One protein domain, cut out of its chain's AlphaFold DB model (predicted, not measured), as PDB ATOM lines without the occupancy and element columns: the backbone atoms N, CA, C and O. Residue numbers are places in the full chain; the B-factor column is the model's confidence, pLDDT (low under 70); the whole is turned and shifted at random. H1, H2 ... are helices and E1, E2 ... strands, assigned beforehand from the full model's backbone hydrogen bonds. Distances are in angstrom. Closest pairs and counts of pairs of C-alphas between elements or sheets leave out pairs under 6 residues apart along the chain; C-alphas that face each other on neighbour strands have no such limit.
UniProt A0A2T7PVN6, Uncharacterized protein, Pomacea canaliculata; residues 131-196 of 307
ATOM      1  N   ALA A 131       7.292  -7.936  35.006       48.44
ATOM      2  CA  ALA A 131       6.018  -8.366  35.552       48.44
ATOM      3  C   ALA A 131       5.335  -7.143  36.178       48.44
ATOM      4  O   ALA A 131       5.747  -6.662  37.235       48.44
ATOM      5  N   LYS A 132       4.295  -6.617  35.516       56.00
ATOM      6  CA  LYS A 132       3.422  -5.603  36.112       56.00
ATOM      7  C   LYS A 132       2.876  -6.184  37.418       56.00
ATOM      8  O   LYS A 132       2.193  -7.209  37.420       56.00
ATOM      9  N   LYS A 133       3.242  -5.564  38.540       72.25
ATOM     10  CA  LYS A 133       2.820  -5.991  39.873       72.25
ATOM     11  C   LYS A 133       1.322  -5.735  40.009       72.25
ATOM     12  O   LYS A 133       0.897  -4.590  40.119       72.25
ATOM     13  N   LEU A 134       0.532  -6.802  39.997       79.81
ATOM     14  CA  LEU A 134      -0.897  -6.727  40.273       79.81
ATOM     15  C   LEU A 134      -1.103  -6.591  41.786       79.81
ATOM     16  O   LEU A 134      -0.624  -7.427  42.554       79.81
ATOM     17  N   VAL A 135      -1.802  -5.541  42.213       88.56
ATOM     18  CA  VAL A 135      -2.222  -5.355  43.607       88.56
ATOM     19  C   VAL A 135      -3.678  -5.791  43.711       88.56
ATOM     20  O   VAL A 135      -4.526  -5.261  42.998       88.56
ATOM     21  N   VAL A 136      -3.955  -6.767  44.575       93.00
ATOM     22  CA  VAL A 136      -5.289  -7.352  44.754       93.00
ATOM     23  C   VAL A 136      -5.725  -7.175  46.202       93.00
ATOM     24  O   VAL A 136      -4.962  -7.475  47.120       93.00
ATOM     25  N   ILE A 137      -6.951  -6.694  46.399       95.12
ATOM     26  CA  ILE A 137      -7.597  -6.590  47.709       95.12
ATOM     27  C   ILE A 137      -8.231  -7.943  48.043       95.12
ATOM     28  O   ILE A 137      -9.057  -8.450  47.282       95.12
ATOM     29  N   VAL A 138      -7.813  -8.526  49.168       94.69
ATOM     30  CA  VAL A 138      -8.145  -9.906  49.574       94.69
ATOM     31  C   VAL A 138      -8.898  -9.995  50.906       94.69
ATOM     32  O   VAL A 138      -9.149 -11.098  51.374       94.69
ATOM     33  N   SER A 139      -9.228  -8.860  51.522       96.12
ATOM     34  CA  SER A 139      -9.920  -8.805  52.809       96.12
ATOM     35  C   SER A 139     -10.899  -7.641  52.874       96.12
ATOM     36  O   SER A 139     -10.766  -6.644  52.144       96.12
ATOM     37  N   CYS A 140     -11.887  -7.766  53.754       97.44
ATOM     38  CA  CYS A 140     -12.874  -6.724  53.987       97.44
ATOM     39  C   CYS A 140     -12.401  -5.736  55.067       97.44
ATOM     40  O   CYS A 140     -11.549  -6.078  55.886       97.44
ATOM     41  N   PRO A 141     -12.922  -4.493  55.086       97.44
ATOM     42  CA  PRO A 141     -12.685  -3.576  56.197       97.44
ATOM     43  C   PRO A 141     -13.256  -4.139  57.503       97.44
ATOM     44  O   PRO A 141     -14.327  -4.749  57.489       97.44
ATOM     45  N   ASP A 142     -12.613  -3.853  58.636       96.38
ATOM     46  CA  ASP A 142     -13.067  -4.322  59.958       96.38
ATOM     47  C   ASP A 142     -14.482  -3.846  60.318       96.38
ATOM     48  O   ASP A 142     -15.182  -4.494  61.086       96.38
ATOM     49  N   SER A 143     -14.928  -2.734  59.727       96.19
ATOM     50  CA  SER A 143     -16.265  -2.171  59.924       96.19
ATOM     51  C   SER A 143     -17.382  -2.898  59.162       96.19
ATOM     52  O   SER A 143     -18.533  -2.463  59.221       96.19
ATOM     53  N   TRP A 144     -17.069  -3.912  58.352       96.38
ATOM     54  CA  TRP A 144     -18.079  -4.640  57.584       96.38
ATOM     55  C   TRP A 144     -18.850  -5.621  58.473       96.38
ATOM     56  O   TRP A 144     -18.249  -6.373  59.230       96.38
ATOM     57  N   VAL A 145     -20.182  -5.612  58.366       96.00
ATOM     58  CA  VAL A 145     -21.076  -6.285  59.328       96.00
ATOM     59  C   VAL A 145     -21.483  -7.696  58.891       96.00
ATOM     60  O   VAL A 145     -21.797  -8.530  59.727       96.00
ATOM     61  N   SER A 146     -21.518  -7.978  57.585       95.19
ATOM     62  CA  SER A 146     -21.958  -9.292  57.100       95.19
ATOM     63  C   SER A 146     -20.807 -10.293  57.151       95.19
ATOM     64  O   SER A 146     -19.901 -10.245  56.311       95.19
ATOM     65  N   ASP A 147     -20.885 -11.206  58.120       93.38
ATOM     66  CA  ASP A 147     -19.918 -12.289  58.303       93.38
ATOM     67  C   ASP A 147     -19.835 -13.192  57.070       93.38
ATOM     68  O   ASP A 147     -18.736 -13.564  56.676       93.38
ATOM     69  N   ASP A 148     -20.951 -13.466  56.387       93.38
ATOM     70  CA  ASP A 148     -20.962 -14.317  55.189       93.38
ATOM     71  C   ASP A 148     -20.138 -13.723  54.040       93.38
ATOM     72  O   ASP A 148     -19.319 -14.410  53.429       93.38
ATOM     73  N   VAL A 149     -20.302 -12.425  53.759       93.75
ATOM     74  CA  VAL A 149     -19.526 -11.738  52.708       93.75
ATOM     75  C   VAL A 149     -18.051 -11.678  53.089       93.75
ATOM     76  O   VAL A 149     -17.179 -11.899  52.245       93.75
ATOM     77  N   LYS A 150     -17.757 -11.403  54.366       95.31
ATOM     78  CA  LYS A 150     -16.384 -11.366  54.874       95.31
ATOM     79  C   LYS A 150     -15.718 -12.735  54.741       95.31
ATOM     80  O   LYS A 150     -14.630 -12.830  54.176       95.31
ATOM     81  N   LYS A 151     -16.422 -13.790  55.150       93.31
ATOM     82  CA  LYS A 151     -16.006 -15.184  55.021       93.31
ATOM     83  C   LYS A 151     -15.752 -15.559  53.562       93.31
ATOM     84  O   LYS A 151     -14.678 -16.049  53.241       93.31
ATOM     85  N   ASN A 152     -16.669 -15.244  52.650       91.88
ATOM     86  CA  ASN A 152     -16.501 -15.547  51.223       91.88
ATOM     87  C   ASN A 152     -15.347 -14.763  50.571       91.88
ATOM     88  O   ASN A 152     -14.682 -15.264  49.659       91.88
ATOM     89  N   CYS A 153     -15.071 -13.542  51.034       93.12
ATOM     90  CA  CYS A 153     -13.919 -12.761  50.585       93.12
ATOM     91  C   CYS A 153     -12.587 -13.361  51.080       93.12
ATOM     92  O   CYS A 153     -11.654 -13.583  50.294       93.12
ATOM     93  N   GLU A 154     -12.496 -13.642  52.380       92.25
ATOM     94  CA  GLU A 154     -11.240 -13.961  53.071       92.25
ATOM     95  C   GLU A 154     -10.926 -15.460  53.047       92.25
ATOM     96  O   GLU A 154      -9.823 -15.867  52.670       92.25
ATOM     97  N   GLU A 155     -11.916 -16.295  53.338       85.75
ATOM     98  CA  GLU A 155     -11.806 -17.757  53.349       85.75
ATOM     99  C   GLU A 155     -12.056 -18.381  51.975       85.75
ATOM    100  O   GLU A 155     -12.125 -19.603  51.867       85.75
ATOM    101  N   GLY A 156     -12.187 -17.538  50.937       65.50
ATOM    102  CA  GLY A 156     -12.504 -17.923  49.567       65.50
ATOM    103  C   GLY A 156     -11.868 -19.255  49.182       65.50
ATOM    104  O   GLY A 156     -10.658 -19.419  49.360       65.50
ATOM    105  N   VAL A 157     -12.748 -20.150  48.712       57.53
ATOM    106  CA  VAL A 157     -12.561 -21.535  48.255       57.53
ATOM    107  C   VAL A 157     -11.089 -21.857  48.010       57.53
ATOM    108  O   VAL A 157     -10.429 -21.155  47.248       57.53
ATOM    109  N   SER A 158     -10.594 -22.938  48.623       57.66
ATOM    110  CA  SER A 158      -9.211 -23.445  48.501       57.66
ATOM    111  C   SER A 158      -8.681 -23.512  47.063       57.66
ATOM    112  O   SER A 158      -7.475 -23.566  46.841       57.66
ATOM    113  N   ASP A 159      -9.582 -23.474  46.088       62.50
ATOM    114  CA  ASP A 159      -9.296 -23.362  44.678       62.50
ATOM    115  C   ASP A 159      -9.281 -21.901  44.171       62.50
ATOM    116  O   ASP A 159     -10.285 -21.329  43.722       62.50
ATOM    117  N   TRP A 160      -8.093 -21.289  44.176       57.59
ATOM    118  CA  TRP A 160      -7.862 -19.971  43.571       57.59
ATOM    119  C   TRP A 160      -8.141 -19.948  42.066       57.59
ATOM    120  O   TRP A 160      -8.371 -18.865  41.523       57.59
ATOM    121  N   THR A 161      -8.146 -21.101  41.387       53.19
ATOM    122  CA  THR A 161      -8.402 -21.166  39.940       53.19
ATOM    123  C   THR A 161      -9.859 -20.863  39.599       53.19
ATOM    124  O   THR A 161     -10.148 -20.325  38.530       53.19
ATOM    125  N   MET A 162     -10.771 -21.098  40.544       51.84
ATOM    126  CA  MET A 162     -12.203 -20.830  40.385       51.84
ATOM    127  C   MET A 162     -12.583 -19.392  40.743       51.84
ATOM    128  O   MET A 162     -13.677 -18.919  40.421       51.84
ATOM    129  N   THR A 163     -11.679 -18.663  41.397       71.94
ATOM    130  CA  THR A 163     -11.980 -17.326  41.895       71.94
ATOM    131  C   THR A 163     -11.702 -16.285  40.810       71.94
ATOM    132  O   THR A 163     -10.568 -15.858  40.597       71.94
ATOM    133  N   ARG A 164     -12.757 -15.867  40.097       87.12
ATOM    134  CA  ARG A 164     -12.662 -14.809  39.077       87.12
ATOM    135  C   ARG A 164     -12.335 -13.467  39.731       87.12
ATOM    136  O   ARG A 164     -13.144 -12.941  40.498       87.12
ATOM    137  N   LEU A 165     -11.181 -12.906  39.368       92.06
ATOM    138  CA  LEU A 165     -10.785 -11.564  39.779       92.06
ATOM    139  C   LEU A 165     -11.782 -10.543  39.246       92.06
ATOM    140  O   LEU A 165     -12.342 -10.678  38.153       92.06
ATOM    141  N   VAL A 166     -11.985  -9.497  40.033       95.12
ATOM    142  CA  VAL A 166     -12.917  -8.429  39.695       95.12
ATOM    143  C   VAL A 166     -12.189  -7.110  39.791       95.12
ATOM    144  O   VAL A 166     -11.417  -6.885  40.715       95.12
ATOM    145  N   THR A 167     -12.387  -6.219  38.834       96.44
ATOM    146  CA  THR A 167     -11.854  -4.859  38.904       96.44
ATOM    147  C   THR A 167     -12.989  -3.868  38.846       96.44
ATOM    148  O   THR A 167     -13.853  -3.955  37.980       96.44
ATOM    149  N   ASP A 168     -12.979  -2.935  39.788       97.56
ATOM    150  CA  ASP A 168     -13.868  -1.790  39.745       97.56
ATOM    151  C   ASP A 168     -13.325  -0.780  38.736       97.56
ATOM    152  O   ASP A 168     -12.272  -0.170  38.942       97.56
ATOM    153  N   VAL A 169     -14.037  -0.607  37.629       96.50
ATOM    154  CA  VAL A 169     -13.637   0.274  36.528       96.50
ATOM    155  C   VAL A 169     -13.558   1.725  36.989       96.50
ATOM    156  O   VAL A 169     -12.737   2.477  36.452       96.50
ATOM    157  N   LYS A 170     -14.359   2.112  37.990       96.75
ATOM    158  CA  LYS A 170     -14.406   3.480  38.508       96.75
ATOM    159  C   LYS A 170     -13.196   3.791  39.383       96.75
ATOM    160  O   LYS A 170     -12.537   4.803  39.172       96.75
ATOM    161  N   THR A 171     -12.883   2.922  40.347       96.94
ATOM    162  CA  THR A 171     -11.769   3.147  41.291       96.94
ATOM    163  C   THR A 171     -10.435   2.566  40.828       96.94
ATOM    164  O   THR A 171      -9.409   2.835  41.452       96.94
ATOM    165  N   LYS A 172     -10.435   1.768  39.752       95.81
ATOM    166  CA  LYS A 172      -9.279   1.007  39.244       95.81
ATOM    167  C   LYS A 172      -8.681   0.046  40.276       95.81
ATOM    168  O   LYS A 172      -7.509  -0.315  40.190       95.81
ATOM    169  N   ARG A 173      -9.480  -0.377  41.260       96.50
ATOM    170  CA  ARG A 173      -9.073  -1.351  42.277       96.50
ATOM    171  C   ARG A 173      -9.450  -2.754  41.835       96.50
ATOM    172  O   ARG A 173     -10.565  -2.984  41.373       96.50
ATOM    173  N   THR A 174      -8.524  -3.687  42.010       95.75
ATOM    174  CA  THR A 174      -8.750  -5.109  41.756       95.75
ATOM    175  C   THR A 174      -9.006  -5.835  43.073       95.75
ATOM    176  O   THR A 174      -8.278  -5.664  44.050       95.75
ATOM    177  N   PHE A 175     -10.031  -6.671  43.077       95.00
ATOM    178  CA  PHE A 175     -10.508  -7.466  44.196       95.00
ATOM    179  C   PHE A 175     -10.364  -8.949  43.872       95.00
ATOM    180  O   PHE A 175     -10.474  -9.353  42.709       95.00
ATOM    181  N   ARG A 176     -10.132  -9.753  44.914       91.94
ATOM    182  CA  ARG A 176     -10.014 -11.212  44.804       91.94
ATOM    183  C   ARG A 176     -11.245 -11.826  44.138       91.94
ATOM    184  O   ARG A 176     -11.097 -12.633  43.234       91.94
ATOM    185  N   ASN A 177     -12.436 -11.421  44.572       93.75
ATOM    186  CA  ASN A 177     -13.722 -11.889  44.065       93.75
ATOM    187  C   ASN A 177     -14.798 -10.798  44.197       93.75
ATOM    188  O   ASN A 177     -14.522  -9.672  44.629       93.75
ATOM    189  N   LYS A 178     -16.033 -11.131  43.800       95.25
ATOM    190  CA  LYS A 178     -17.183 -10.224  43.901       95.25
ATOM    191  C   LYS A 178     -17.539  -9.891  45.353       95.25
ATOM    192  O   LYS A 178     -17.941  -8.760  45.597       95.25
ATOM    193  N   ASP A 179     -17.338 -10.805  46.301       95.44
ATOM    194  CA  ASP A 179     -17.617 -10.573  47.726       95.44
ATOM    195  C   ASP A 179     -16.666  -9.530  48.328       95.44
ATOM    196  O   ASP A 179     -17.104  -8.574  48.970       95.44
ATOM    197  N   CYS A 180     -15.370  -9.623  48.013       96.38
ATOM    198  CA  CYS A 180     -14.398  -8.594  48.365       96.38
ATOM    199  C   CYS A 180     -14.740  -7.249  47.711       96.38
ATOM    200  O   CYS A 180     -14.584  -6.198  48.325       96.38
ATOM    201  N   ALA A 181     -15.220  -7.248  46.467       97.12
ATOM    202  CA  ALA A 181     -15.663  -6.014  45.826       97.12
ATOM    203  C   ALA A 181     -16.901  -5.420  46.533       97.12
ATOM    204  O   ALA A 181     -16.964  -4.210  46.766       97.12
ATOM    205  N   ALA A 182     -17.848  -6.270  46.944       96.75
ATOM    206  CA  ALA A 182     -19.068  -5.873  47.636       96.75
ATOM    207  C   ALA A 182     -18.779  -5.224  48.998       96.75
ATOM    208  O   ALA A 182     -19.307  -4.145  49.279       96.75
ATOM    209  N   CYS A 183     -17.884  -5.800  49.810       97.56
ATOM    210  CA  CYS A 183     -17.552  -5.218  51.117       97.56
ATOM    211  C   CYS A 183     -16.750  -3.907  51.037       97.56
ATOM    212  O   CYS A 183     -16.723  -3.126  51.989       97.56
ATOM    213  N   HIS A 184     -16.160  -3.609  49.876       97.56
ATOM    214  CA  HIS A 184     -15.549  -2.311  49.558       97.56
ATOM    215  C   HIS A 184     -16.489  -1.365  48.801       97.56
ATOM    216  O   HIS A 184     -16.057  -0.308  48.338       97.56
ATOM    217  N   ARG A 185     -17.778  -1.717  48.696       97.31
ATOM    218  CA  ARG A 185     -18.825  -0.930  48.021       97.31
ATOM    219  C   ARG A 185     -18.484  -0.603  46.563       97.31
ATOM    220  O   ARG A 185     -18.864   0.452  46.053       97.31
ATOM    221  N   ALA A 186     -17.757  -1.489  45.891       97.75
ATOM    222  CA  ALA A 186     -17.452  -1.337  44.480       97.75
ATOM    223  C   ALA A 186     -18.682  -1.692  43.632       97.75
ATOM    224  O   ALA A 186     -19.300  -2.739  43.826       97.75
ATOM    225  N   THR A 187     -19.038  -0.821  42.688       96.81
ATOM    226  CA  THR A 187     -20.288  -0.941  41.916       96.81
ATOM    227  C   THR A 187     -20.072  -1.211  40.430       96.81
ATOM    228  O   THR A 187     -20.904  -1.866  39.808       96.81
ATOM    229  N   SER A 188     -18.963  -0.756  39.840       97.19
ATOM    230  CA  SER A 188     -18.699  -0.889  38.402       97.19
ATOM    231  C   SER A 188     -17.736  -2.043  38.135       97.19
ATOM    232  O   SER A 188     -16.555  -1.849  37.859       97.19
ATOM    233  N   LEU A 189     -18.227  -3.269  38.296       96.88
ATOM    234  CA  LEU A 189     -17.395  -4.470  38.319       96.88
ATOM    235  C   LEU A 189     -17.204  -5.079  36.927       96.88
ATOM    236  O   LEU A 189     -18.171  -5.456  36.273       96.88
ATOM    237  N   VAL A 190     -15.949  -5.277  36.529       96.56
ATOM    238  CA  VAL A 190     -15.568  -6.119  35.387       96.56
ATOM    239  C   VAL A 190     -14.848  -7.351  35.909       96.56
ATOM    240  O   VAL A 190     -13.829  -7.251  36.598       96.56
ATOM    241  N   THR A 191     -15.390  -8.525  35.600       94.00
ATOM    242  CA  THR A 191     -14.758  -9.811  35.904       94.00
ATOM    243  C   THR A 191     -13.775 -10.176  34.811       94.00
ATOM    244  O   THR A 191     -14.118 -10.082  33.634       94.00
ATOM    245  N   TRP A 192     -12.602 -10.668  35.183       85.81
ATOM    246  CA  TRP A 192     -11.638 -11.192  34.225       85.81
ATOM    247  C   TRP A 192     -10.940 -12.426  34.787       85.81
ATOM    248  O   TRP A 192     -10.728 -12.564  35.994       85.81
ATOM    249  N   THR A 193     -10.605 -13.346  33.890       79.38
ATOM    250  CA  THR A 193      -9.875 -14.567  34.227       79.38
ATOM    251  C   THR A 193      -8.399 -14.310  33.977       79.38
ATOM    252  O   THR A 193      -8.012 -13.894  32.887       79.38
ATOM    253  N   ARG A 194      -7.555 -14.535  34.986       67.94
ATOM    254  CA  ARG A 194      -6.109 -14.517  34.772       67.94
ATOM    255  C   ARG A 194      -5.672 -15.901  34.333       67.94
ATOM    256  O   ARG A 194      -5.568 -16.800  35.161       67.94
ATOM    257  N   GLU A 195      -5.334 -16.054  33.063       57.47
ATOM    258  CA  GLU A 195      -4.554 -17.214  32.656       57.47
ATOM    259  C   GLU A 195      -3.127 -17.050  33.177       57.47
ATOM    260  O   GLU A 195      -2.328 -16.254  32.674       57.47
ATOM    261  N   VAL A 196      -2.792 -17.798  34.228       54.97
ATOM    262  CA  VAL A 196      -1.394 -18.002  34.607       54.97
ATOM    263  C   VAL A 196      -0.813 -18.997  33.608       54.97
ATOM    264  O   VAL A 196      -0.733 -20.196  33.859       54.97
TER     265      VAL A 196
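Overview. This is residues 131 to 196 of the 307 residues of an uncharacterized protein of Pomacea canaliculata (UniProt A0A2T7PVN6). With little regular structure, this is a small three-stranded sheet with H2 over one face and H1 packed on H2, off the sheet. The unnamed stretch 131 to 146 passes edge strand E2 before H1. The printed part has 66 residues, 25 in named elements, mixed, ordered H1 E1 E2 H2 E3; the antiparallel sheet runs E2 E1 E3. It is compact, radius of gyration of the C-alphas 11.5 A, spanning 35 by 29 by 17 A.

Along the chain. Find C-alpha 147 at (-19.918, -12.289, 58.303); H1 runs 10.3 A to residue 154. Next come E1, residues 165 to 168, 10.2 A; E2, 173 to 175; H2, 178 to 183. E3, 189 to 192, ends at (-11.638, -11.192, 34.225).

Arrangement. Look at hairpin E1 and E2: N 175 and O 166 are 2.7 A apart. Across E1 and E3, antiparallel at 148 degrees, N 167 and O 190 are 2.9 A apart. E2, H2 and E3 form a split strand-helix-strand unit, two strands that run the same way in one sheet with a helix between them along the chain and E1 between them in the sheet; its crossover is right-handed. H2 is on the sheet, height 8.9 A. H1 touches H2 at a steep tilt of 57 degrees, opposite ways; the closest C-alphas, Cys 153 and Cys 180, are 4.7 A apart. In H1 and H2 every O i to N i+4 pair is within hydrogen-bond range.

Size, cuts and confidence. The farthest C-alphas, Ala 131 and Val 145, are 36.1 A apart. The printed part has no cut; no link is long. Look for pLDDT under 70 at residues 131 to 132, 156 to 162 and 194 to 196.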